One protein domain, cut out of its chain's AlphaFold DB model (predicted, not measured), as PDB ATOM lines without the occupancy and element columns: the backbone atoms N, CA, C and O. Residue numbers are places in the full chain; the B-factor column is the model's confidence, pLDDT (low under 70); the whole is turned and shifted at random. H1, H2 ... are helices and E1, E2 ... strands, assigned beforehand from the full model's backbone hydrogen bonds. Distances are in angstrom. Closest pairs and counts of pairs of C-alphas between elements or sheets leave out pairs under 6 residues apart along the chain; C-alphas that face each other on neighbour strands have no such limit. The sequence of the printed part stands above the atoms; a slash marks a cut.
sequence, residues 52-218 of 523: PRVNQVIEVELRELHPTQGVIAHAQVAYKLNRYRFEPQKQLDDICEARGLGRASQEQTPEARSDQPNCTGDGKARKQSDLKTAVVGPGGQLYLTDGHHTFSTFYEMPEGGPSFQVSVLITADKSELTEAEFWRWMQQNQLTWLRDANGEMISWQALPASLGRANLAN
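What this domain is: This is residues 52 to 218 of the 523 residues of the protein "Inorganic diphosphatase" of Aliidiomarina iranensis (UniProt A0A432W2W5). A small, strongly twisted sheet of five strands, curled like part of a barrel, has H3 beside it near the middle of the domain, and H1 packs on H3 away from the sheet. H1 and H2 make a corner, H2 reaching back to graze the sheet with residues 95 to 98, while a long loop after H2 and the helix H4 lie toward opposite ends of the longest axis. The 167 printed residues include four named helices and five named strands, in the order E1 E2 H1 H2 E3 E4 H3 E5 H4; the class is mixed, helices and strands, with under half of the residues in named elements. The sheet order is E1, E5, E3, E4, E2, mixed. The whole is compact, with a radius of gyration of the C-alphas of 16.2 A and spans of 49 by 34 by 23 A.

How they stand to each other: Edge strand E1, residues 57 to 61, is antiparallel to E5, residues 165 to 173, with N 58 and O 168 3.0 A apart, within hydrogen-bond range. E5 bends by 59 degrees at residue 170 and is parallel to E3, residues 132 to 136, with N 169 and O 132 at 2.8 A. E3 forms a hairpin with E4, residues 142 to 144, with N 135 and O 143 at 2.9 A. E4 is parallel to the other edge strand, E2, residues 65 to 67, with N 66 and O 142 at 2.8 A. H3, residues 148 to 156, is on the sheet at a height of 9.1 A, only just over none of its strands: two of its C-alphas fall on E1 and two on E4. H1, residues 74 to 86, touches H3 with residues 76 to 81 alone, at a steep tilt of 50 degrees, the same way; the closest C-alphas, of Val 77 and Thr 153, are 5.4 A apart. H2, residues 88 to 98, and H1 only just touch, only at the corner, with 3 pairs of C-alphas within 8 A; the closest are those of Tyr 84 and Gln 91, 5.3 A. H4, residues 179 to 188, touches no helix and is not on the sheet. Every O i to N i+4 pair is within hydrogen-bond range in H2, H3 and H4; in H1, 8 of 9 are.

Where its parts are: E1 begins at C-alpha 57, (124.590, 66.095, 130.708). H1 is 18.8 A long, H2 15.8 A, E5 21.3 A and H4 14.2 A. H4 ends at C-alpha 188, (103.583, 69.339, 119.658).

The domain as a whole: The C-alphas farthest apart, of Glu 107 and Ala 180, are 49.2 A apart. The printed part has no cut. The link from H2 to E3, residues 99 to 131, is long; residues 189 to 218 also hold no named element, but 217 to 218 pair in parallel with 71 to 72. Residues 109 to 114 are under 70 in pLDDT.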
ATOM      1  N   PRO A  52     123.960  59.785 123.285       88.00
ATOM      2  CA  PRO A  52     123.558  60.506 124.484       88.00
ATOM      3  C   PRO A  52     122.237  59.968 125.035       88.00
ATOM      4  O   PRO A  52     121.281  59.761 124.294       88.00
ATOM      5  N   ARG A  53     122.172  59.738 126.348       90.75
ATOM      6  CA  ARG A  53     120.967  59.218 127.010       90.75
ATOM      7  C   ARG A  53     120.103  60.360 127.533       90.75
ATOM      8  O   ARG A  53     120.608  61.397 127.950       90.75
ATOM      9  N   VAL A  54     118.794  60.141 127.610       95.94
ATOM     10  CA  VAL A  54     117.875  61.080 128.278       95.94
ATOM     11  C   VAL A  54     118.295  61.293 129.740       95.94
ATOM     12  O   VAL A  54     118.662  60.343 130.432       95.94
ATOM     13  N   ASN A  55     118.228  62.543 130.205       95.38
ATOM     14  CA  ASN A  55     118.713  63.051 131.495       95.38
ATOM     15  C   ASN A  55     120.242  63.042 131.678       95.38
ATOM     16  O   ASN A  55     120.729  63.277 132.786       95.38
ATOM     17  N   GLN A  56     121.007  62.795 130.613       95.19
ATOM     18  CA  GLN A  56     122.458  62.939 130.624       95.19
ATOM     19  C   GLN A  56     122.857  64.390 130.343       95.19
ATOM     20  O   GLN A  56     122.298  65.036 129.457       95.19
ATOM     21  N   VAL A  57     123.864  64.875 131.071       96.00
ATOM     22  CA  VAL A  57     124.590  66.095 130.708       96.00
ATOM     23  C   VAL A  57     125.775  65.695 129.841       96.00
ATOM     24  O   VAL A  57     126.560  64.834 130.247       96.00
ATOM     25  N   ILE A  58     125.888  66.290 128.660       95.56
ATOM     26  CA  ILE A  58     126.999  66.067 127.732       95.56
ATOM     27  C   ILE A  58     127.727  67.383 127.464       95.56
ATOM     28  O   ILE A  58     127.113  68.447 127.537       95.56
ATOM     29  N   GLU A  59     129.023  67.297 127.171       95.00
ATOM     30  CA  GLU A  59     129.808  68.413 126.636       95.00
ATOM     31  C   GLU A  59     129.813  68.321 125.113       95.00
ATOM     32  O   GLU A  59     129.984  67.224 124.573       95.00
ATOM     33  N   VAL A  60     129.604  69.452 124.449       95.81
ATOM     34  CA  VAL A  60     129.555  69.574 122.990       95.81
ATOM     35  C   VAL A  60     130.152  70.902 122.559       95.81
ATOM     36  O   VAL A  60     130.072  71.898 123.281       95.81
ATOM     37  N   GLU A  61     130.682  70.949 121.348       96.88
ATOM     38  CA  GLU A  61     131.028  72.209 120.711       96.88
ATOM     39  C   GLU A  61     129.759  72.920 120.226       96.88
ATOM     40  O   GLU A  61     128.796  72.294 119.771       96.88
ATOM     41  N   LEU A  62     129.763  74.255 120.240       97.69
ATOM     42  CA  LEU A  62     128.628  75.047 119.754       97.69
ATOM     43  C   LEU A  62     128.204  74.700 118.318       97.69
ATOM     44  O   LEU A  62     127.019  74.787 118.000       97.69
ATOM     45  N   ARG A  63     129.140  74.285 117.452       97.44
ATOM     46  CA  ARG A  63     128.851  73.858 116.070       97.44
ATOM     47  C   ARG A  63     128.032  72.573 115.953       97.44
ATOM     48  O   ARG A  63     127.485  72.316 114.889       97.44
ATOM     49  N   GLU A  64     127.973  71.759 117.003       97.75
ATOM     50  CA  GLU A  64     127.218  70.500 117.004       97.75
ATOM     51  C   GLU A  64     125.722  70.726 117.289       97.75
ATOM     52  O   GLU A  64     124.892  69.840 117.062       97.75
ATOM     53  N   LEU A  65     125.364  71.920 117.774       98.44
ATOM     54  CA  LEU A  65     124.014  72.283 118.184       98.44
ATOM     55  C   LEU A  65     123.240  72.966 117.052       98.44
ATOM     56  O   LEU A  65     123.574  74.068 116.619       98.44
ATOM     57  N   HIS A  66     122.133  72.347 116.650       98.50
ATOM     58  CA  HIS A  66     121.221  72.872 115.640       98.50
ATOM     59  C   HIS A  66     120.143  73.749 116.305       98.50
ATOM     60  O   HIS A  66     119.428  73.274 117.198       98.50
ATOM     61  N   PRO A  67     119.992  75.025 115.911       98.50
ATOM     62  CA  PRO A  67     118.938  75.897 116.421       98.50
ATOM     63  C   PRO A  67     117.527  75.356 116.144       98.50
ATOM     64  O   PRO A  67     117.237  74.839 115.071       98.50
ATOM     65  N   THR A  68     116.608  75.544 117.091       98.44
ATOM     66  CA  THR A  68     115.178  75.210 116.944       98.44
ATOM     67  C   THR A  68     114.295  76.454 116.857       98.44
ATOM     68  O   THR A  68     113.069  76.363 116.944       98.44
ATOM     69  N   GLN A  69     114.903  77.624 116.675       97.88
ATOM     70  CA  GLN A  69     114.237  78.895 116.414       97.88
ATOM     71  C   GLN A  69     115.032  79.683 115.372       97.88
ATOM     72  O   GLN A  69     116.253  79.569 115.329       97.88
ATOM     73  N   GLY A  70     114.346  80.460 114.528       97.38
ATOM     74  CA  GLY A  70     114.989  81.244 113.459       97.38
ATOM     75  C   GLY A  70     115.458  82.634 113.894       97.38
ATOM     76  O   GLY A  70     116.189  83.301 113.165       97.38
ATOM     77  N   VAL A  71     115.037  83.076 115.080       98.38
ATOM     78  CA  VAL A  71     115.223  84.447 115.561       98.38
ATOM     79  C   VAL A  71     115.761  84.494 116.980       98.38
ATOM     80  O   VAL A  71     115.463  83.622 117.794       98.38
ATOM     81  N   ILE A  72     116.505  85.544 117.309       98.56
ATOM     82  CA  ILE A  72     116.908  85.909 118.674       98.56
ATOM     83  C   ILE A  72     116.785  87.425 118.859       98.56
ATOM     84  O   ILE A  72     116.545  88.172 117.923       98.56
ATOM     85  N   ALA A  73     116.978  87.893 120.087       98.25
ATOM     86  CA  ALA A  73     117.053  89.316 120.390       98.25
ATOM     87  C   ALA A  73     118.519  89.739 120.310       98.25
ATOM     88  O   ALA A  73     119.290  89.418 121.220       98.25
ATOM     89  N   HIS A  74     118.909  90.447 119.250       98.06
ATOM     90  CA  HIS A  74     120.298  90.877 119.065       98.06
ATOM     91  C   HIS A  74     120.742  91.808 120.190       98.06
ATOM     92  O   HIS A  74     121.832  91.624 120.720       98.06
ATOM     93  N   ALA A  75     119.874  92.718 120.638       97.38
ATOM     94  CA  ALA A  75     120.160  93.607 121.765       97.38
ATOM     95  C   ALA A  75     120.375  92.851 123.095       97.38
ATOM     96  O   ALA A  75     121.162  93.285 123.929       97.38
ATOM     97  N   GLN A  76     119.743  91.686 123.298       98.06
ATOM     98  CA  GLN A  76     119.997  90.853 124.484       98.06
ATOM     99  C   GLN A  76     121.388  90.195 124.432       98.06
ATOM    100  O   GLN A  76     122.024  90.034 125.474       98.06
ATOM    101  N   VAL A  77     121.853  89.804 123.240       98.31
ATOM    102  CA  VAL A  77     123.214  89.278 123.042       98.31
ATOM    103  C   VAL A  77     124.239  90.407 123.188       98.31
ATOM    104  O   VAL A  77     125.185  90.262 123.954       98.31
ATOM    105  N   ALA A  78     123.999  91.560 122.555       96.50
ATOM    106  CA  ALA A  78     124.845  92.750 122.674       96.50
ATOM    107  C   ALA A  78     124.990  93.208 124.133       96.50
ATOM    108  O   ALA A  78     126.104  93.456 124.582       96.50
ATOM    109  N   TYR A  79     123.891  93.214 124.901       96.44
ATOM    110  CA  TYR A  79     123.908  93.464 126.347       96.44
ATOM    111  C   TYR A  79     124.955  92.603 127.061       96.44
ATOM    112  O   TYR A  79     125.747  93.113 127.850       96.44
ATOM    113  N   LYS A  80     124.955  91.293 126.800       96.25
ATOM    114  CA  LYS A  80     125.867  90.360 127.463       96.25
ATOM    115  C   LYS A  80     127.311  90.548 127.009       96.25
ATOM    116  O   LYS A  80     128.183  90.634 127.865       96.25
ATOM    117  N   LEU A  81     127.541  90.662 125.701       93.88
ATOM    118  CA  LEU A  81     128.876  90.875 125.136       93.88
ATOM    119  C   LEU A  81     129.514  92.161 125.673       93.88
ATOM    120  O   LEU A  81     130.641  92.131 126.162       93.88
ATOM    121  N   ASN A  82     128.774  93.272 125.660       90.50
ATOM    122  CA  ASN A  82     129.276  94.530 126.197       90.50
ATOM    123  C   ASN A  82     129.451  94.461 127.708       90.50
ATOM    124  O   ASN A  82     130.474  94.906 128.203       90.50
ATOM    125  N   ARG A  83     128.553  93.806 128.451       90.44
ATOM    126  CA  ARG A  83     128.769  93.596 129.887       90.44
ATOM    127  C   ARG A  83     130.051  92.812 130.182       90.44
ATOM    128  O   ARG A  83     130.741  93.163 131.127       90.44
ATOM    129  N   TYR A  84     130.412  91.806 129.385       89.44
ATOM    130  CA  TYR A  84     131.663  91.057 129.581       89.44
ATOM    131  C   TYR A  84     132.916  91.921 129.409       89.44
ATOM    132  O   TYR A  84     133.895  91.703 130.115       89.44
ATOM    133  N   ARG A  85     132.868  92.951 128.552       81.81
ATOM    134  CA  ARG A  85     133.972  93.914 128.375       81.81
ATOM    135  C   ARG A  85     134.217  94.782 129.618       81.81
ATOM    136  O   ARG A  85     135.327  95.263 129.808       81.81
ATOM    137  N   PHE A  86     133.196  94.993 130.451       77.38
ATOM    138  CA  PHE A  86     133.275  95.804 131.677       77.38
ATOM    139  C   PHE A  86     133.418  94.937 132.927       77.38
ATOM    140  O   PHE A  86     134.089  95.311 133.883       77.38
ATOM    141  N   GLU A  87     132.795  93.761 132.909       84.12
ATOM    142  CA  GLU A  87     132.763  92.800 134.002       84.12
ATOM    143  C   GLU A  87     133.275  91.426 133.516       84.12
ATOM    144  O   GLU A  87     132.472  90.501 133.355       84.12
ATOM    145  N   PRO A  88     134.594  91.224 133.307       83.56
ATOM    146  CA  PRO A  88     135.129  89.927 132.869       83.56
ATOM    147  C   PRO A  88     134.743  88.766 133.796       83.56
ATOM    148  O   PRO A  88     134.415  87.671 133.341       83.56
ATOM    149  N   GLN A  89     134.652  89.015 135.106       86.12
ATOM    150  CA  GLN A  89     134.157  88.024 136.067       86.12
ATOM    151  C   GLN A  89     132.732  87.547 135.737       86.12
ATOM    152  O   GLN A  89     132.398  86.381 135.938       86.12
ATOM    153  N   LYS A  90     131.882  88.425 135.185       91.38
ATOM    154  CA  LYS A  90     130.512  88.075 134.806       91.38
ATOM    155  C   LYS A  90     130.468  87.071 133.657       91.38
ATOM    156  O   LYS A  90     129.544  86.251 133.638       91.38
ATOM    157  N   GLN A  91     131.436  87.130 132.738       92.69
ATOM    158  CA  GLN A  91     131.611  86.139 131.673       92.69
ATOM    159  C   GLN A  91     131.881  84.762 132.276       92.69
ATOM    160  O   GLN A  91     131.149  83.816 131.989       92.69
ATOM    161  N   LEU A  92     132.864  84.670 133.176       93.00
ATOM    162  CA  LEU A  92     133.222  83.416 133.845       93.00
ATOM    163  C   LEU A  92     132.045  82.856 134.659       93.00
ATOM    164  O   LEU A  92     131.750  81.662 134.598       93.00
ATOM    165  N   ASP A  93     131.319  83.726 135.366       94.88
ATOM    166  CA  ASP A  93     130.117  83.350 136.112       94.88
ATOM    167  C   ASP A  93     129.012  82.791 135.208       94.88
ATOM    168  O   ASP A  93     128.396  81.787 135.555       94.88
ATOM    169  N   ASP A  94     128.747  83.422 134.057       96.44
ATOM    170  CA  ASP A  94     127.738  82.936 133.106       96.44
ATOM    171  C   ASP A  94     128.147  81.581 132.494       96.44
ATOM    172  O   ASP A  94     127.283  80.725 132.289       96.44
ATOM    173  N   ILE A  95     129.443  81.354 132.242       96.00
ATOM    174  CA  ILE A  95     129.965  80.063 131.764       96.00
ATOM    175  C   ILE A  95     129.764  78.977 132.832       96.00
ATOM    176  O   ILE A  95     129.221  77.910 132.536       96.00
ATOM    177  N   CYS A  96     130.132  79.243 134.090       96.19
ATOM    178  CA  CYS A  96     129.901  78.311 135.198       96.19
ATOM    179  C   CYS A  96     128.410  78.017 135.415       96.19
ATOM    180  O   CYS A  96     128.035  76.859 135.629       96.19
ATOM    181  N   GLU A  97     127.547  79.032 135.318       97.06
ATOM    182  CA  GLU A  97     126.099  78.874 135.460       97.06
ATOM    183  C   GLU A  97     125.545  77.991 134.336       97.06
ATOM    184  O   GLU A  97     124.830  77.028 134.609       97.06
ATOM    185  N   ALA A  98     125.935  78.243 133.082       96.69
ATOM    186  CA  ALA A  98     125.501  77.452 131.931       96.69
ATOM    187  C   ALA A  98     125.956  75.982 131.997       96.69
ATOM    188  O   ALA A  98     125.279  75.109 131.454       96.69
ATOM    189  N   ARG A  99     127.056  75.697 132.708       95.62
ATOM    190  CA  ARG A  99     127.537  74.337 133.018       95.62
ATOM    191  C   ARG A  99     126.825  73.704 134.223       95.62
ATOM    192  O   ARG A  99     127.054  72.533 134.529       95.62
ATOM    193  N   GLY A 100     125.957  74.446 134.912       95.94
ATOM    194  CA  GLY A 100     125.276  74.016 136.134       95.94
ATOM    195  C   GLY A 100     126.198  73.943 137.354       95.94
ATOM    196  O   GLY A 100     125.911  73.189 138.283       95.94
ATOM    197  N   LEU A 101     127.306  74.690 137.345       95.88
ATOM    198  CA  LEU A 101     128.382  74.652 138.345       95.88
ATOM    199  C   LEU A 101     128.448  75.932 139.200       95.88
ATOM    200  O   LEU A 101     129.443  76.185 139.875       95.88
ATOM    201  N   GLY A 102     127.384  76.734 139.218       94.44
ATOM    202  CA  GLY A 102     127.306  77.942 140.041       94.44
ATOM    203  C   GLY A 102     128.067  79.114 139.426       94.44
ATOM    204  O   GLY A 102     127.863  79.430 138.264       94.44
ATOM    205  N   ARG A 103     128.905  79.786 140.221       94.56
ATOM    206  CA  ARG A 103     129.712  80.948 139.796       94.56
ATOM    207  C   ARG A 103     131.182  80.585 139.658       94.56
ATOM    208  O   ARG A 103     131.597  79.570 140.227       94.56
ATOM    209  N   ALA A 104     131.952  81.417 138.970       93.00
ATOM    210  CA  ALA A 104     133.391  81.246 138.890       93.00
ATOM    211  C   ALA A 104     134.056  81.582 140.233       93.00
ATOM    212  O   ALA A 104     133.596  82.437 140.995       93.00
ATOM    213  N   SER A 105     135.128  80.861 140.548       88.31
ATOM    214  CA  SER A 105     135.978  81.148 141.702       88.31
ATOM    215  C   SER A 105     136.671  82.505 141.529       88.31
ATOM    216  O   SER A 105     137.000  82.894 140.412       88.31
ATOM    217  N   GLN A 106     136.899  83.226 142.632       77.75
ATOM    218  CA  GLN A 106     137.615  84.514 142.606       77.75
ATOM    219  C   GLN A 106     139.093  84.340 142.224       77.75
ATOM    220  O   GLN A 106     139.677  85.203 141.583       77.75
ATOM    221  N   GLU A 107     139.679  83.196 142.577       76.44
ATOM    222  CA  GLU A 107     141.026  82.801 142.176       76.44
ATOM    223  C   GLU A 107     140.918  81.774 141.042       76.44
ATOM    224  O   GLU A 107     140.517  80.624 141.251       76.44
ATOM    225  N   GLN A 108     141.229  82.204 139.820       80.88
ATOM    226  CA  GLN A 108     141.414  81.298 138.688       80.88
ATOM    227  C   GLN A 108     142.837  80.735 138.737       80.88
ATOM    228  O   GLN A 108     143.787  81.457 139.035       80.88
ATOM    229  N   THR A 109     142.997  79.440 138.468       66.19
ATOM    230  CA  THR A 109     144.336  78.853 138.339       66.19
ATOM    231  C   THR A 109     144.950  79.279 137.006       66.19
ATOM    232  O   THR A 109     144.207  79.414 136.033       66.19
ATOM    233  N   PRO A 110     146.281  79.433 136.907       55.94
ATOM    234  CA  PRO A 110     146.948  79.772 135.647       55.94
ATOM    235  C   PRO A 110     146.630  78.811 134.488       55.94
ATOM    236  O   PRO A 110     146.691  79.203 133.328       55.94
ATOM    237  N   GLU A 111     146.275  77.559 134.788       58.53
ATOM    238  CA  GLU A 111     145.915  76.531 133.806       58.53
ATOM    239  C   GLU A 111     144.428  76.537 133.401       58.53
ATOM    240  O   GLU A 111     144.024  75.735 132.554       58.53
ATOM    241  N   ALA A 112     143.590  77.385 134.013       62.84
ATOM    242  CA  ALA A 112     142.164  77.437 133.704       62.84
ATOM    243  C   ALA A 112     141.954  77.993 132.289       62.84
ATOM    244  O   ALA A 112     142.356  79.113 131.975       62.84
ATOM    245  N   ARG A 113     141.301  77.208 131.428       69.69
ATOM    246  CA  ARG A 113     140.881  77.690 130.111       69.69
ATOM    247  C   ARG A 113     139.694  78.635 130.268       69.69
ATOM    248  O   ARG A 113     138.826  78.399 131.106       69.69
ATOM    249  N   SER A 114     139.602  79.648 129.417       68.94
ATOM    250  CA  SER A 114     138.486  80.603 129.419       68.94
ATOM    251  C   SER A 114     137.117  79.957 129.197       68.94
ATOM    252  O   SER A 114     136.123  80.421 129.754       68.94
ATOM    253  N   ASP A 115     137.056  78.861 128.435       72.69
ATOM    254  CA  ASP A 115     135.846  78.071 128.194       72.69
ATOM    255  C   ASP A 115     135.531  77.064 129.312       72.69
ATOM    256  O   ASP A 115     134.422  76.531 129.395       72.69
ATOM    257  N   GLN A 116     136.483  76.825 130.214       83.31
ATOM    258  CA  GLN A 116     136.336  75.940 131.366       83.31
ATOM    259  C   GLN A 116     136.963  76.570 132.616       83.31
ATOM    260  O   GLN A 116     137.931  76.029 133.156       83.31
ATOM    261  N   PRO A 117     136.406  77.694 133.100       89.06
ATOM    262  CA  PRO A 117     136.895  78.318 134.315       89.06
ATOM    263  C   PRO A 117     136.686  77.397 135.517       89.06
ATOM    264  O   PRO A 117     135.810  76.519 135.506       89.06
ATOM    265  N   ASN A 118     137.451  77.660 136.575       91.56
ATOM    266  CA  ASN A 118     137.224  77.039 137.871       91.56
ATOM    267  C   ASN A 118     135.923  77.587 138.457       91.56
ATOM    268  O   ASN A 118     135.764  78.803 138.629       91.56
ATOM    269  N   CYS A 119     135.009  76.686 138.794       93.81
ATOM    270  CA  CYS A 119     133.681  76.999 139.288       93.81
ATOM    271  C   CYS A 119     133.522  76.578 140.754       93.81
ATOM    272  O   CYS A 119     133.972  75.527 141.201       93.81
ATOM    273  N   THR A 120     132.763  77.357 141.517       93.44
ATOM    274  CA  THR A 120     132.392  77.057 142.917       93.44
ATOM    275  C   THR A 120     131.641  75.726 143.097       93.44
ATOM    276  O   THR A 120     131.546  75.181 144.209       93.44
ATOM    277  N   GLY A 121     131.063  75.210 142.013       92.44
ATOM    278  CA  GLY A 121     130.390  73.922 141.922       92.44
ATOM    279  C   GLY A 121     131.265  72.764 141.447       92.44
ATOM    280  O   GLY A 121     130.730  71.665 141.310       92.44
ATOM    281  N   ASP A 122     132.562  72.958 141.200       90.50
ATOM    282  CA  ASP A 122     133.433  71.878 140.730       90.50
ATOM    283  C   ASP A 122     133.449  70.699 141.713       90.50
ATOM    284  O   ASP A 122     133.457  70.856 142.937       90.50
ATOM    285  N   GLY A 123     133.364  69.486 141.162       88.88
ATOM    286  CA  GLY A 123     133.211  68.249 141.935       88.88
ATOM    287  C   GLY A 123     131.819  68.024 142.549       88.88
ATOM    288  O   GLY A 123     131.604  66.990 143.180       88.88
ATOM    289  N   LYS A 124     130.858  68.942 142.369       91.81
ATOM    290  CA  LYS A 124     129.471  68.793 142.846       91.81
ATOM    291  C   LYS A 124     128.534  68.343 141.724       91.81
ATOM    292  O   LYS A 124     128.840  68.429 140.536       91.81
ATOM    293  N   ALA A 125     127.353  67.863 142.116       92.31
ATOM    294  CA  ALA A 125     126.283  67.575 141.170       92.31
ATOM    295  C   ALA A 125     125.836  68.860 140.455       92.31
ATOM    296  O   ALA A 125     125.629  69.892 141.096       92.31
ATOM    297  N   ARG A 126     125.658  68.781 139.131       94.44
ATOM    298  CA  ARG A 126     125.231  69.923 138.314       94.44
ATOM    299  C   ARG A 126     123.790  70.314 138.620       94.44
ATOM    300  O   ARG A 126     122.900  69.463 138.677       94.44
ATOM    301  N   LYS A 127     123.543  71.616 138.754       95.62
ATOM    302  CA  LYS A 127     122.202  72.176 138.928       95.62
ATOM    303  C   LYS A 127     121.457  72.168 137.594       95.62
ATOM    304  O   LYS A 127     121.637  73.045 136.756       95.62
ATOM    305  N   GLN A 128     120.598  71.165 137.405       93.75
ATOM    306  CA  GLN A 128     119.892  70.944 136.137       93.75
ATOM    307  C   GLN A 128     119.047  72.135 135.667       93.75
ATOM    308  O   GLN A 128     118.900  72.313 134.465       93.75
ATOM    309  N   SER A 129     118.527  72.963 136.580       91.94
ATOM    310  CA  SER A 129     117.740  74.153 136.219       91.94
ATOM    311  C   SER A 129     118.536  75.229 135.477       91.94
ATOM    312  O   SER A 129     117.928  76.114 134.883       91.94
ATOM    313  N   ASP A 130     119.866  75.192 135.558       95.62
ATOM    314  CA  ASP A 130     120.737  76.216 134.971       95.62
ATOM    315  C   ASP A 130     121.248  75.777 133.584       95.62
ATOM    316  O   ASP A 130     121.510  76.614 132.707       95.62
ATOM    317  N   LEU A 131     121.296  74.454 133.365       96.94
ATOM    318  CA  LEU A 131     121.709  73.821 132.118       96.94
ATOM    319  C   LEU A 131     120.764  74.169 130.974       96.94
ATOM    320  O   LEU A 131     119.539  74.150 131.104       96.94
ATOM    321  N   LYS A 132     121.363  74.410 129.813       97.81
ATOM    322  CA  LYS A 132     120.629  74.493 128.551       97.81
ATOM    323  C   LYS A 132     120.278  73.093 128.074       97.81
ATOM    324  O   LYS A 132     120.914  72.115 128.465       97.81
ATOM    325  N   THR A 133     119.223  72.984 127.279       98.25
ATOM    326  CA  THR A 133     118.628  71.686 126.940       98.25
ATOM    327  C   THR A 133     118.720  71.405 125.454       98.25
ATOM    328  O   THR A 133     118.648  72.324 124.639       98.25
ATOM    329  N   ALA A 134     118.863  70.129 125.109       98.50
ATOM    330  CA  ALA A 134     118.839  69.664 123.734       98.50
ATOM    331  C   ALA A 134     118.065  68.347 123.603       98.50
ATOM    332  O   ALA A 134     117.910  67.588 124.565       98.50
ATOM    333  N   VAL A 135     117.604  68.072 122.387       98.56
ATOM    334  CA  VAL A 135     116.988  66.801 121.992       98.56
ATOM    335  C   VAL A 135     117.868  66.122 120.952       98.56
ATOM    336  O   VAL A 135     118.353  66.778 120.030       98.56
ATOM    337  N   VAL A 136     118.044  64.807 121.082       98.50
ATOM    338  CA  VAL A 136     118.664  63.983 120.038       98.50
ATOM    339  C   VAL A 136     117.612  63.709 118.963       98.50
ATOM    340  O   VAL A 136     116.579  63.105 119.246       98.50
ATOM    341  N   GLY A 137     117.840  64.195 117.749       97.75
ATOM    342  CA  GLY A 137     116.959  64.034 116.597       97.75
ATOM    343  C   GLY A 137     117.459  62.987 115.592       97.75
ATOM    344  O   GLY A 137     118.423  62.262 115.864       97.75
ATOM    345  N   PRO A 138     116.803  62.895 114.421       96.94
ATOM    346  CA  PRO A 138     117.143  61.944 113.365       96.94
ATOM    347  C   PRO A 138     118.629  61.996 112.995       96.94
ATOM    348  O   PRO A 138     119.237  63.063 112.931       96.94
ATOM    349  N   GLY A 139     119.235  60.825 112.789       93.25
ATOM    350  CA  GLY A 139     120.671  60.719 112.509       93.25
ATOM    351  C   GLY A 139     121.584  61.051 113.698       93.25
ATOM    352  O   GLY A 139     122.791  61.168 113.509       93.25
ATOM    353  N   GLY A 140     121.035  61.196 114.910       94.75
ATOM    354  CA  GLY A 140     121.794  61.505 116.125       94.75
ATOM    355  C   GLY A 140     122.153  62.985 116.285       94.75
ATOM    356  O   GLY A 140     122.947  63.324 117.159       94.75
ATOM    357  N   GLN A 141     121.588  63.868 115.457       95.94
ATOM    358  CA  GLN A 141     121.841  65.309 115.525       95.94
ATOM    359  C   GLN A 141     121.288  65.921 116.815       95.94
ATOM    360  O   GLN A 141     120.225  65.527 117.291       95.94
ATOM    361  N   LEU A 142     121.978  66.922 117.360       98.19
ATOM    362  CA  LEU A 142     121.548  67.623 118.567       98.19
ATOM    363  C   LEU A 142     120.812  68.910 118.210       98.19
ATOM    364  O   LEU A 142     121.363  69.781 117.542       98.19
ATOM    365  N   TYR A 143     119.583  69.042 118.704       98.62
ATOM    366  CA  TYR A 143     118.724  70.206 118.499       98.62
ATOM    367  C   TYR A 143     118.581  70.986 119.805       98.62
ATOM    368  O   TYR A 143     118.036  70.467 120.778       98.62
ATOM    369  N   LEU A 144     119.066  72.229 119.834       98.75
ATOM    370  CA  LEU A 144     119.062  73.092 121.015       98.75
ATOM    371  C   LEU A 144     117.644  73.582 121.315       98.75
ATOM    372  O   LEU A 144     117.102  74.362 120.539       98.75
ATOM    373  N   THR A 145     117.063  73.184 122.445       97.88
ATOM    374  CA  THR A 145     115.684  73.532 122.833       97.88
ATOM    375  C   THR A 145     115.581  74.700 123.809       97.88
ATOM    376  O   THR A 145     114.521  75.311 123.913       97.88
ATOM    377  N   ASP A 146     116.670  75.042 124.494       96.56
ATOM    378  CA  ASP A 146     116.805  76.261 125.297       96.56
ATOM    379  C   ASP A 146     118.242  76.779 125.206       96.56
ATOM    380  O   ASP A 146     119.164  75.987 125.052       96.56
ATOM    381  N   GLY A 147     118.447  78.089 125.350       97.38
ATOM    382  CA  GLY A 147     119.786  78.680 125.439       97.38
ATOM    383  C   GLY A 147     120.302  79.403 124.197       97.38
ATOM    384  O   GLY A 147     121.456  79.824 124.216       97.38
ATOM    385  N   HIS A 148     119.490  79.629 123.157       98.69
ATOM    386  CA  HIS A 148     119.941  80.279 121.911       98.69
ATOM    387  C   HIS A 148     120.621  81.633 122.144       98.69
ATOM    388  O   HIS A 148     121.658  81.889 121.540       98.69
ATOM    389  N   HIS A 149     120.109  82.486 123.042       98.62
ATOM    390  CA  HIS A 149     120.766  83.758 123.390       98.62
ATOM    391  C   HIS A 149     122.081  83.556 124.151       98.62
ATOM    392  O   HIS A 149     123.070  84.204 123.825       98.62
ATOM    393  N   THR A 150     122.105  82.666 125.152       98.25
ATOM    394  CA  THR A 150     123.309  82.380 125.956       98.25
ATOM    395  C   THR A 150     124.421  81.826 125.075       98.25
ATOM    396  O   THR A 150     125.527  82.351 125.070       98.25
ATOM    397  N   PHE A 151     124.118  80.818 124.265       98.56
ATOM    398  CA  PHE A 151     125.111  80.176 123.417       98.56
ATOM    399  C   PHE A 151     125.487  81.013 122.193       98.56
ATOM    400  O   PHE A 151     126.630  80.943 121.770       98.56
ATOM    401  N   SER A 152     124.605  81.881 121.679       98.69
ATOM    402  CA  SER A 152     125.021  82.900 120.697       98.69
ATOM    403  C   SER A 152     125.955  83.946 121.315       98.69
ATOM    404  O   SER A 152     126.866  84.414 120.648       98.69
ATOM    405  N   THR A 153     125.784  84.271 122.602       98.38
ATOM    406  CA  THR A 153     126.730  85.136 123.326       98.38
ATOM    407  C   THR A 153     128.099  84.459 123.434       98.38
ATOM    408  O   THR A 153     129.105  85.070 123.101       98.38
ATOM    409  N   PHE A 154     128.147  83.185 123.837       97.62
ATOM    410  CA  PHE A 154     129.407  82.431 123.902       97.62
ATOM    411  C   PHE A 154     130.029  82.196 122.525       97.62
ATOM    412  O   PHE A 154     131.243  82.145 122.408       97.62
ATOM    413  N   TYR A 155     129.214  82.094 121.474       97.19
ATOM    414  CA  TYR A 155     129.702  82.003 120.103       97.19
ATOM    415  C   TYR A 155     130.443  83.276 119.667       97.19
ATOM    416  O   TYR A 155     131.416  83.183 118.929       97.19
ATOM    417  N   GLU A 156     129.988  84.455 120.098       95.50
ATOM    418  CA  GLU A 156     130.470  85.754 119.599       95.50
ATOM    419  C   GLU A 156     131.476  86.471 120.507       95.50
ATOM    420  O   GLU A 156     132.040  87.485 120.101       95.50
ATOM    421  N   MET A 157     131.690  86.003 121.736       91.88
ATOM    422  CA  MET A 157     132.689  86.607 122.621       91.88
ATOM    423  C   MET A 157     134.124  86.383 122.089       91.88
ATOM    424  O   MET A 157     134.331  85.445 121.319       91.88
ATOM    425  N   PRO A 158     135.128  87.189 122.498       81.00
ATOM    426  CA  PRO A 158     136.482  87.155 121.922       81.00
ATOM    427  C   PRO A 158     137.167  85.776 121.904       81.00
ATOM    428  O   PRO A 158     137.880  85.461 120.958       81.00
ATOM    429  N   GLU A 159     136.909  84.936 122.912       84.12
ATOM    430  CA  GLU A 159     137.442  83.562 123.023       84.12
ATOM    431  C   GLU A 159     136.404  82.478 122.678       84.12
ATOM    432  O   GLU A 159     136.537  81.309 123.035       84.12
ATOM    433  N   GLY A 160     135.321  82.892 122.025       91.56
ATOM    434  CA  GLY A 160     134.199  82.059 121.636       91.56
ATOM    435  C   GLY A 160     134.413  81.285 120.338       91.56
ATOM    436  O   GLY A 160     135.500  80.821 119.998       91.56
ATOM    437  N   GLY A 161     133.328  81.155 119.580       94.50
ATOM    438  CA  GLY A 161     133.314  80.563 118.248       94.50
ATOM    439  C   GLY A 161     132.752  79.138 118.186       94.50
ATOM    440  O   GLY A 161     132.276  78.583 119.178       94.50
ATOM    441  N   PRO A 162     132.781  78.512 116.996       95.94
ATOM    442  CA  PRO A 162     132.117  77.232 116.744       95.94
ATOM    443  C   PRO A 162     132.664  76.057 117.565       95.94
ATOM    444  O   PRO A 162     131.920  75.112 117.803       95.94
ATOM    445  N   SER A 163     133.928  76.111 117.988       95.12
ATOM    446  CA  SER A 163     134.572  75.075 118.813       95.12
ATOM    447  C   SER A 163     134.502  75.352 120.317       95.12
ATOM    448  O   SER A 163     135.061  74.586 121.101       95.12
ATOM    449  N   PHE A 164     133.827  76.425 120.735       95.50
ATOM    450  CA  PHE A 164     133.628  76.705 122.151       95.50
ATOM    451  C   PHE A 164     132.802  75.583 122.794       95.50
ATOM    452  O   PHE A 164     131.757  75.196 122.260       95.50
ATOM    453  N   GLN A 165     133.283  75.055 123.918       95.69
ATOM    454  CA  GLN A 165     132.672  73.913 124.592       95.69
ATOM    455  C   GLN A 165     131.553  74.361 125.533       95.69
ATOM    456  O   GLN A 165     131.726  75.271 126.343       95.69
ATOM    457  N   VAL A 166     130.405  73.695 125.454       96.38
ATOM    458  CA  VAL A 166     129.256  73.940 126.328       96.38
ATOM    459  C   VAL A 166     128.644  72.643 126.824       96.38
ATOM    460  O   VAL A 166     128.716  71.599 126.178       96.38
ATOM    461  N   SER A 167     127.946  72.739 127.951       96.12
ATOM    462  CA  SER A 167     127.196  71.622 128.506       96.12
ATOM    463  C   SER A 167     125.715  71.715 128.162       96.12
ATOM    464  O   SER A 167     125.088  72.757 128.371       96.12
ATOM    465  N   VAL A 168     125.124  70.604 127.727       97.69
ATOM    466  CA  VAL A 168     123.674  70.497 127.504       97.69
ATOM    467  C   VAL A 168     123.080  69.290 128.216       97.69
ATOM    468  O   VAL A 168     123.689  68.224 128.290       97.69
ATOM    469  N   LEU A 169     121.870  69.459 128.747       98.06
ATOM    470  CA  LEU A 169     121.044  68.383 129.283       98.06
ATOM    471  C   LEU A 169     120.177  67.796 128.164       98.06
ATOM    472  O   LEU A 169     119.363  68.504 127.568       98.06
ATOM    473  N   ILE A 170     120.309  66.493 127.919       98.19
ATOM    474  CA  ILE A 170     119.469  65.782 126.953       98.19
ATOM    475  C   ILE A 170     118.101  65.504 127.565       98.19
ATOM    476  O   ILE A 170     117.982  64.740 128.523       98.19
ATOM    477  N   THR A 171     117.054  66.109 127.009       97.94
ATOM    478  CA  THR A 171     115.683  66.005 127.539       97.94
ATOM    479  C   THR A 171     114.840  64.959 126.820       97.94
ATOM    480  O   THR A 171     113.895  64.429 127.404       97.94
ATOM    481  N   ALA A 172     115.195  64.612 125.582       98.12
ATOM    482  CA  ALA A 172     114.572  63.531 124.835       98.12
ATOM    483  C   ALA A 172     115.528  62.940 123.792       98.12
ATOM    484  O   ALA A 172     116.425  63.622 123.293       98.12
ATOM    485  N   ASP A 173     115.279  61.680 123.447       97.88
ATOM    486  CA  ASP A 173     115.857  61.002 122.291       97.88
ATOM    487  C   ASP A 173     114.717  60.626 121.338       97.88
ATOM    488  O   ASP A 173     113.730  59.996 121.740       97.88
ATOM    489  N   LYS A 174     114.815  61.142 120.117       97.88
ATOM    490  CA  LYS A 174     113.873  61.020 119.000       97.88
ATOM    491  C   LYS A 174     114.620  60.637 117.717       97.88
ATOM    492  O   LYS A 174     114.149  60.928 116.616       97.88
ATOM    493  N   SER A 175     115.795  60.022 117.859       96.81
ATOM    494  CA  SER A 175     116.642  59.586 116.745       96.81
ATOM    495  C   SER A 175     115.996  58.520 115.859       96.81
ATOM    496  O   SER A 175     116.399  58.360 114.707       96.81
ATOM    497  N   GLU A 176     114.968  57.835 116.363       96.25
ATOM    498  CA  GLU A 176     114.176  56.840 115.643       96.25
ATOM    499  C   GLU A 176     113.185  57.429 114.630       96.25
ATOM    500  O   GLU A 176     112.701  56.705 113.760       96.25
ATOM    501  N   LEU A 177     112.836  58.713 114.761       97.94
ATOM    502  CA  LEU A 177     111.823  59.351 113.924       97.94
ATOM    503  C   LEU A 177     112.383  59.739 112.552       97.94
ATOM    504  O   LEU A 177     113.567  60.032 112.394       97.94
ATOM    505  N   THR A 178     111.508  59.830 111.550       97.94
ATOM    506  CA  THR A 178     111.835  60.579 110.326       97.94
ATOM    507  C   THR A 178     111.904  62.083 110.625       97.94
ATOM    508  O   THR A 178     111.302  62.554 111.589       97.94
ATOM    509  N   GLU A 179     112.563  62.881 109.778       96.69
ATOM    510  CA  GLU A 179     112.621  64.346 109.961       96.69
ATOM    511  C   GLU A 179     111.229  64.986 110.089       96.69
ATOM    512  O   GLU A 179     110.987  65.809 110.971       96.69
ATOM    513  N   ALA A 180     110.274  64.573 109.253       97.19
ATOM    514  CA  ALA A 180     108.919  65.117 109.287       97.19
ATOM    515  C   ALA A 180     108.169  64.762 110.586       97.19
ATOM    516  O   ALA A 180     107.408  65.581 111.110       97.19
ATOM    517  N   GLU A 181     108.360  63.549 111.109       98.31
ATOM    518  CA  GLU A 181     107.786  63.126 112.390       98.31
ATOM    519  C   GLU A 181     108.462  63.830 113.565       98.31
ATOM    520  O   GLU A 181     107.766  64.292 114.470       98.31
ATOM    521  N   PHE A 182     109.787  63.980 113.515       98.44
ATOM    522  CA  PHE A 182     110.573  64.701 114.506       98.44
ATOM    523  C   PHE A 182     110.107  66.150 114.647       98.44
ATOM    524  O   PHE A 182     109.750  66.576 115.742       98.44
ATOM    525  N   TRP A 183     110.010  66.900 113.549       97.56
ATOM    526  CA  TRP A 183     109.581  68.298 113.608       97.56
ATOM    527  C   TRP A 183     108.119  68.462 114.027       97.56
ATOM    528  O   TRP A 183     107.786  69.412 114.741       97.56
ATOM    529  N   ARG A 184     107.245  67.516 113.660       96.12
ATOM    530  CA  ARG A 184     105.873  67.475 114.186       96.12
ATOM    531  C   ARG A 184     105.876  67.261 115.701       96.12
ATOM    532  O   ARG A 184     105.149  67.956 116.409       96.12
ATOM    533  N   TRP A 185     106.707  66.347 116.197       97.62
ATOM    534  CA  TRP A 185     106.870  66.095 117.627       97.62
ATOM    535  C   TRP A 185     107.445  67.319 118.360       97.62
ATOM    536  O   TRP A 185     106.889  67.718 119.381       97.62
ATOM    537  N   MET A 186     108.472  67.982 117.817       97.69
ATOM    538  CA  MET A 186     109.061  69.205 118.387       97.69
ATOM    539  C   MET A 186     108.014  70.314 118.563       97.69
ATOM    540  O   MET A 186     107.948  70.945 119.618       97.69
ATOM    541  N   GLN A 187     107.151  70.525 117.562       93.81
ATOM    542  CA  GLN A 187     106.060  71.505 117.641       93.81
ATOM    543  C   GLN A 187     105.004  71.116 118.685       93.81
ATOM    544  O   GLN A 187     104.601  71.948 119.499       93.81
ATOM    545  N   GLN A 188     104.573  69.848 118.697       92.69
ATOM    546  CA  GLN A 188     103.583  69.339 119.658       92.69
ATOM    547  C   GLN A 188     104.065  69.458 121.110       92.69
ATOM    548  O   GLN A 188     103.260  69.717 122.004       92.69
ATOM    549  N   ASN A 189     105.375  69.324 121.334       94.31
ATOM    550  CA  ASN A 189     105.997  69.406 122.655       94.31
ATOM    551  C   ASN A 189     106.507  70.810 123.015       94.31
ATOM    552  O   ASN A 189     107.113  70.965 124.069       94.31
ATOM    553  N   GLN A 190     106.238  71.839 122.196       92.38
ATOM    554  CA  GLN A 190     106.680  73.221 122.451       92.38
ATOM    555  C   GLN A 190     108.211  73.344 122.597       92.38
ATOM    556  O   GLN A 190     108.700  74.037 123.485       92.38
ATOM    557  N   LEU A 191     108.968  72.685 121.715       96.38
ATOM    558  CA  LEU A 191     110.441  72.667 121.727       96.38
ATOM    559  C   LEU A 191     111.076  73.411 120.541       96.38
ATOM    560  O   LEU A 191     112.293  73.385 120.356       96.38
ATOM    561  N   THR A 192     110.260  74.073 119.722       96.62
ATOM    562  CA  THR A 192     110.705  74.857 118.566       96.62
ATOM    563  C   THR A 192     109.842  76.100 118.377       96.62
ATOM    564  O   THR A 192     108.640  76.079 118.648       96.62
ATOM    565  N   TRP A 193     110.459  77.169 117.877       95.56
ATOM    566  CA  TRP A 193     109.791  78.402 117.481       95.56
ATOM    567  C   TRP A 193     109.968  78.640 115.979       95.56
ATOM    568  O   TRP A 193     110.964  79.204 115.524       95.56
ATOM    569  N   LEU A 194     108.982  78.203 115.196       95.69
ATOM    570  CA  LEU A 194     108.998  78.279 113.732       95.69
ATOM    571  C   LEU A 194     108.332  79.557 113.221       95.69
ATOM    572  O   LEU A 194     107.366  79.510 112.456       95.69
ATOM    573  N   ARG A 195     108.847  80.705 113.665       94.62
ATOM    574  CA  ARG A 195     108.467  82.015 113.130       94.62
ATOM    575  C   ARG A 195     109.685  82.888 112.863       94.62
ATOM    576  O   ARG A 195     110.705  82.746 113.538       94.62
ATOM    577  N   ASP A 196     109.551  83.777 111.888       95.62
ATOM    578  CA  ASP A 196     110.561  84.775 111.544       95.62
ATOM    579  C   ASP A 196     110.480  86.033 112.438       95.62
ATOM    580  O   ASP A 196     109.714  86.097 113.408       95.62
ATOM    581  N   ALA A 197     111.281  87.049 112.102       93.88
ATOM    582  CA  ALA A 197     111.356  88.318 112.830       93.88
ATOM    583  C   ALA A 197     110.040  89.114 112.797       93.88
ATOM    584  O   ALA A 197     109.741  89.858 113.732       93.88
ATOM    585  N   ASN A 198     109.222  88.911 111.762       92.56
ATOM    586  CA  ASN A 198     107.907  89.529 111.604       92.56
ATOM    587  C   ASN A 198     106.799  88.707 112.276       92.56
ATOM    588  O   ASN A 198     105.675  89.173 112.450       92.56
ATOM    589  N   GLY A 199     107.108  87.496 112.744       92.06
ATOM    590  CA  GLY A 199     106.172  86.602 113.424       92.06
ATOM    591  C   GLY A 199     105.380  85.753 112.459       92.06
ATOM    592  O   GLY A 199     104.413  85.109 112.871       92.06
ATOM    593  N   GLU A 200     105.777  85.736 111.196       93.38
ATOM    594  CA  GLU A 200     105.201  84.886 110.176       93.38
ATOM    595  C   GLU A 200     105.715  83.461 110.357       93.38
ATOM    596  O   GLU A 200     106.834  83.235 110.812       93.38
ATOM    597  N   MET A 201     104.864  82.479 110.060       93.50
ATOM    598  CA  MET A 201     105.241  81.070 110.169       93.50
ATOM    599  C   MET A 201     106.290  80.724 109.113       93.50
ATOM    600  O   MET A 201     106.100  81.019 107.937       93.50
ATOM    601  N   ILE A 202     107.339  80.019 109.526       95.75
ATOM    602  CA  ILE A 202     108.355  79.467 108.624       95.75
ATOM    603  C   ILE A 202     108.325  77.939 108.648       95.75
ATOM    604  O   ILE A 202     107.807  77.321 109.583       95.75
ATOM    605  N   SER A 203     108.885  77.310 107.616       96.69
ATOM    606  CA  SER A 203     109.148  75.872 107.655       96.69
ATOM    607  C   SER A 203     110.407  75.587 108.479       96.69
ATOM    608  O   SER A 203     111.282  76.441 108.615       96.69
ATOM    609  N   TRP A 204     110.529  74.375 109.020       96.38
ATOM    610  CA  TRP A 204     111.718  73.989 109.788       96.38
ATOM    611  C   TRP A 204     112.993  73.960 108.931       96.38
ATOM    612  O   TRP A 204     114.078  74.164 109.458       96.38
ATOM    613  N   GLN A 205     112.873  73.785 107.611       96.56
ATOM    614  CA  GLN A 205     113.995  73.880 106.669       96.56
ATOM    615  C   GLN A 205     114.589  75.292 106.577       96.56
ATOM    616  O   GLN A 205     115.708  75.445 106.103       96.56
ATOM    617  N   ALA A 206     113.838  76.322 106.980       97.44
ATOM    618  CA  ALA A 206     114.312  77.702 106.995       97.44
ATOM    619  C   ALA A 206     115.080  78.053 108.281       97.44
ATOM    620  O   ALA A 206     115.559  79.179 108.414       97.44
ATOM    621  N   LEU A 207     115.180  77.127 109.243       98.06
ATOM    622  CA  LEU A 207     115.988  77.339 110.437       98.06
ATOM    623  C   LEU A 207     117.480  77.405 110.071       98.06
ATOM    624  O   LEU A 207     117.937  76.646 109.213       98.06
ATOM    625  N   PRO A 208     118.252  78.293 110.717       96.62
ATOM    626  CA  PRO A 208     119.677  78.404 110.452       96.62
ATOM    627  C   PRO A 208     120.430  77.162 110.929       96.62
ATOM    628  O   PRO A 208     120.035  76.509 111.893       96.62
ATOM    629  N   ALA A 209     121.558  76.872 110.281       94.06
ATOM    630  CA  ALA A 209     122.401  75.723 110.614       94.06
ATOM    631  C   ALA A 209     123.258  75.934 111.876       94.06
ATOM    632  O   ALA A 209     123.761  74.968 112.441       94.06
ATOM    633  N   SER A 210     123.445  77.181 112.315       96.25
ATOM    634  CA  SER A 210     124.338  77.531 113.422       96.25
ATOM    635  C   SER A 210     123.813  78.701 114.251       96.25
ATOM    636  O   SER A 210     122.971  79.484 113.811       96.25
ATOM    637  N   LEU A 211     124.331  78.811 115.474       98.19
ATOM    638  CA  LEU A 211     124.051  79.895 116.417       98.19
ATOM    639  C   LEU A 211     124.769  81.202 116.022       98.19
ATOM    640  O   LEU A 211     125.538  81.238 115.060       98.19
ATOM    641  N   GLY A 212     124.517  82.277 116.772       97.62
ATOM    642  CA  GLY A 212     125.102  83.601 116.542       97.62
ATOM    643  C   GLY A 212     124.180  84.548 115.767       97.62
ATOM    644  O   GLY A 212     123.374  84.132 114.930       97.62
ATOM    645  N   ARG A 213     124.317  85.849 116.028       97.75
ATOM    646  CA  ARG A 213     123.539  86.943 115.422       97.75
ATOM    647  C   ARG A 213     123.691  87.045 113.907       97.75
ATOM    648  O   ARG A 213     122.784  87.539 113.250       97.75
ATOM    649  N   ALA A 214     124.796  86.555 113.348       96.94
ATOM    650  CA  ALA A 214     124.976  86.474 111.898       96.94
ATOM    651  C   ALA A 214     124.027  85.457 111.230       96.94
ATOM    652  O   ALA A 214     123.727  85.594 110.048       96.94
ATOM    653  N   ASN A 215     123.552  84.455 111.980       97.69
ATOM    654  CA  ASN A 215     122.743  83.346 111.463       97.69
ATOM    655  C   ASN A 215     121.278  83.412 111.923       97.69
ATOM    656  O   ASN A 215     120.374  83.040 111.181       97.69
ATOM    657  N   LEU A 216     121.034  83.876 113.151       98.44
ATOM    658  CA  LEU A 216     119.701  84.015 113.737       98.44
ATOM    659  C   LEU A 216     119.210  85.452 113.560       98.44
ATOM    660  O   LEU A 216     119.839  86.385 114.065       98.44
ATOM    661  N   ALA A 217     118.076  85.641 112.886       98.19
ATOM    662  CA  ALA A 217     117.546  86.974 112.605       98.19
ATOM    663  C   ALA A 217     117.143  87.723 113.892       98.19
ATOM    664  O   ALA A 217     116.810  87.115 114.912       98.19
ATOM    665  N   ASN A 218     117.193  89.055 113.855       98.19
ATOM    666  CA  ASN A 218     116.833  89.883 115.004       98.19
ATOM    667  C   ASN A 218     115.311  89.984 115.175       98.19
ATOM    668  O   ASN A 218     114.597  90.244 114.214       98.19
TER     669      ASN A 218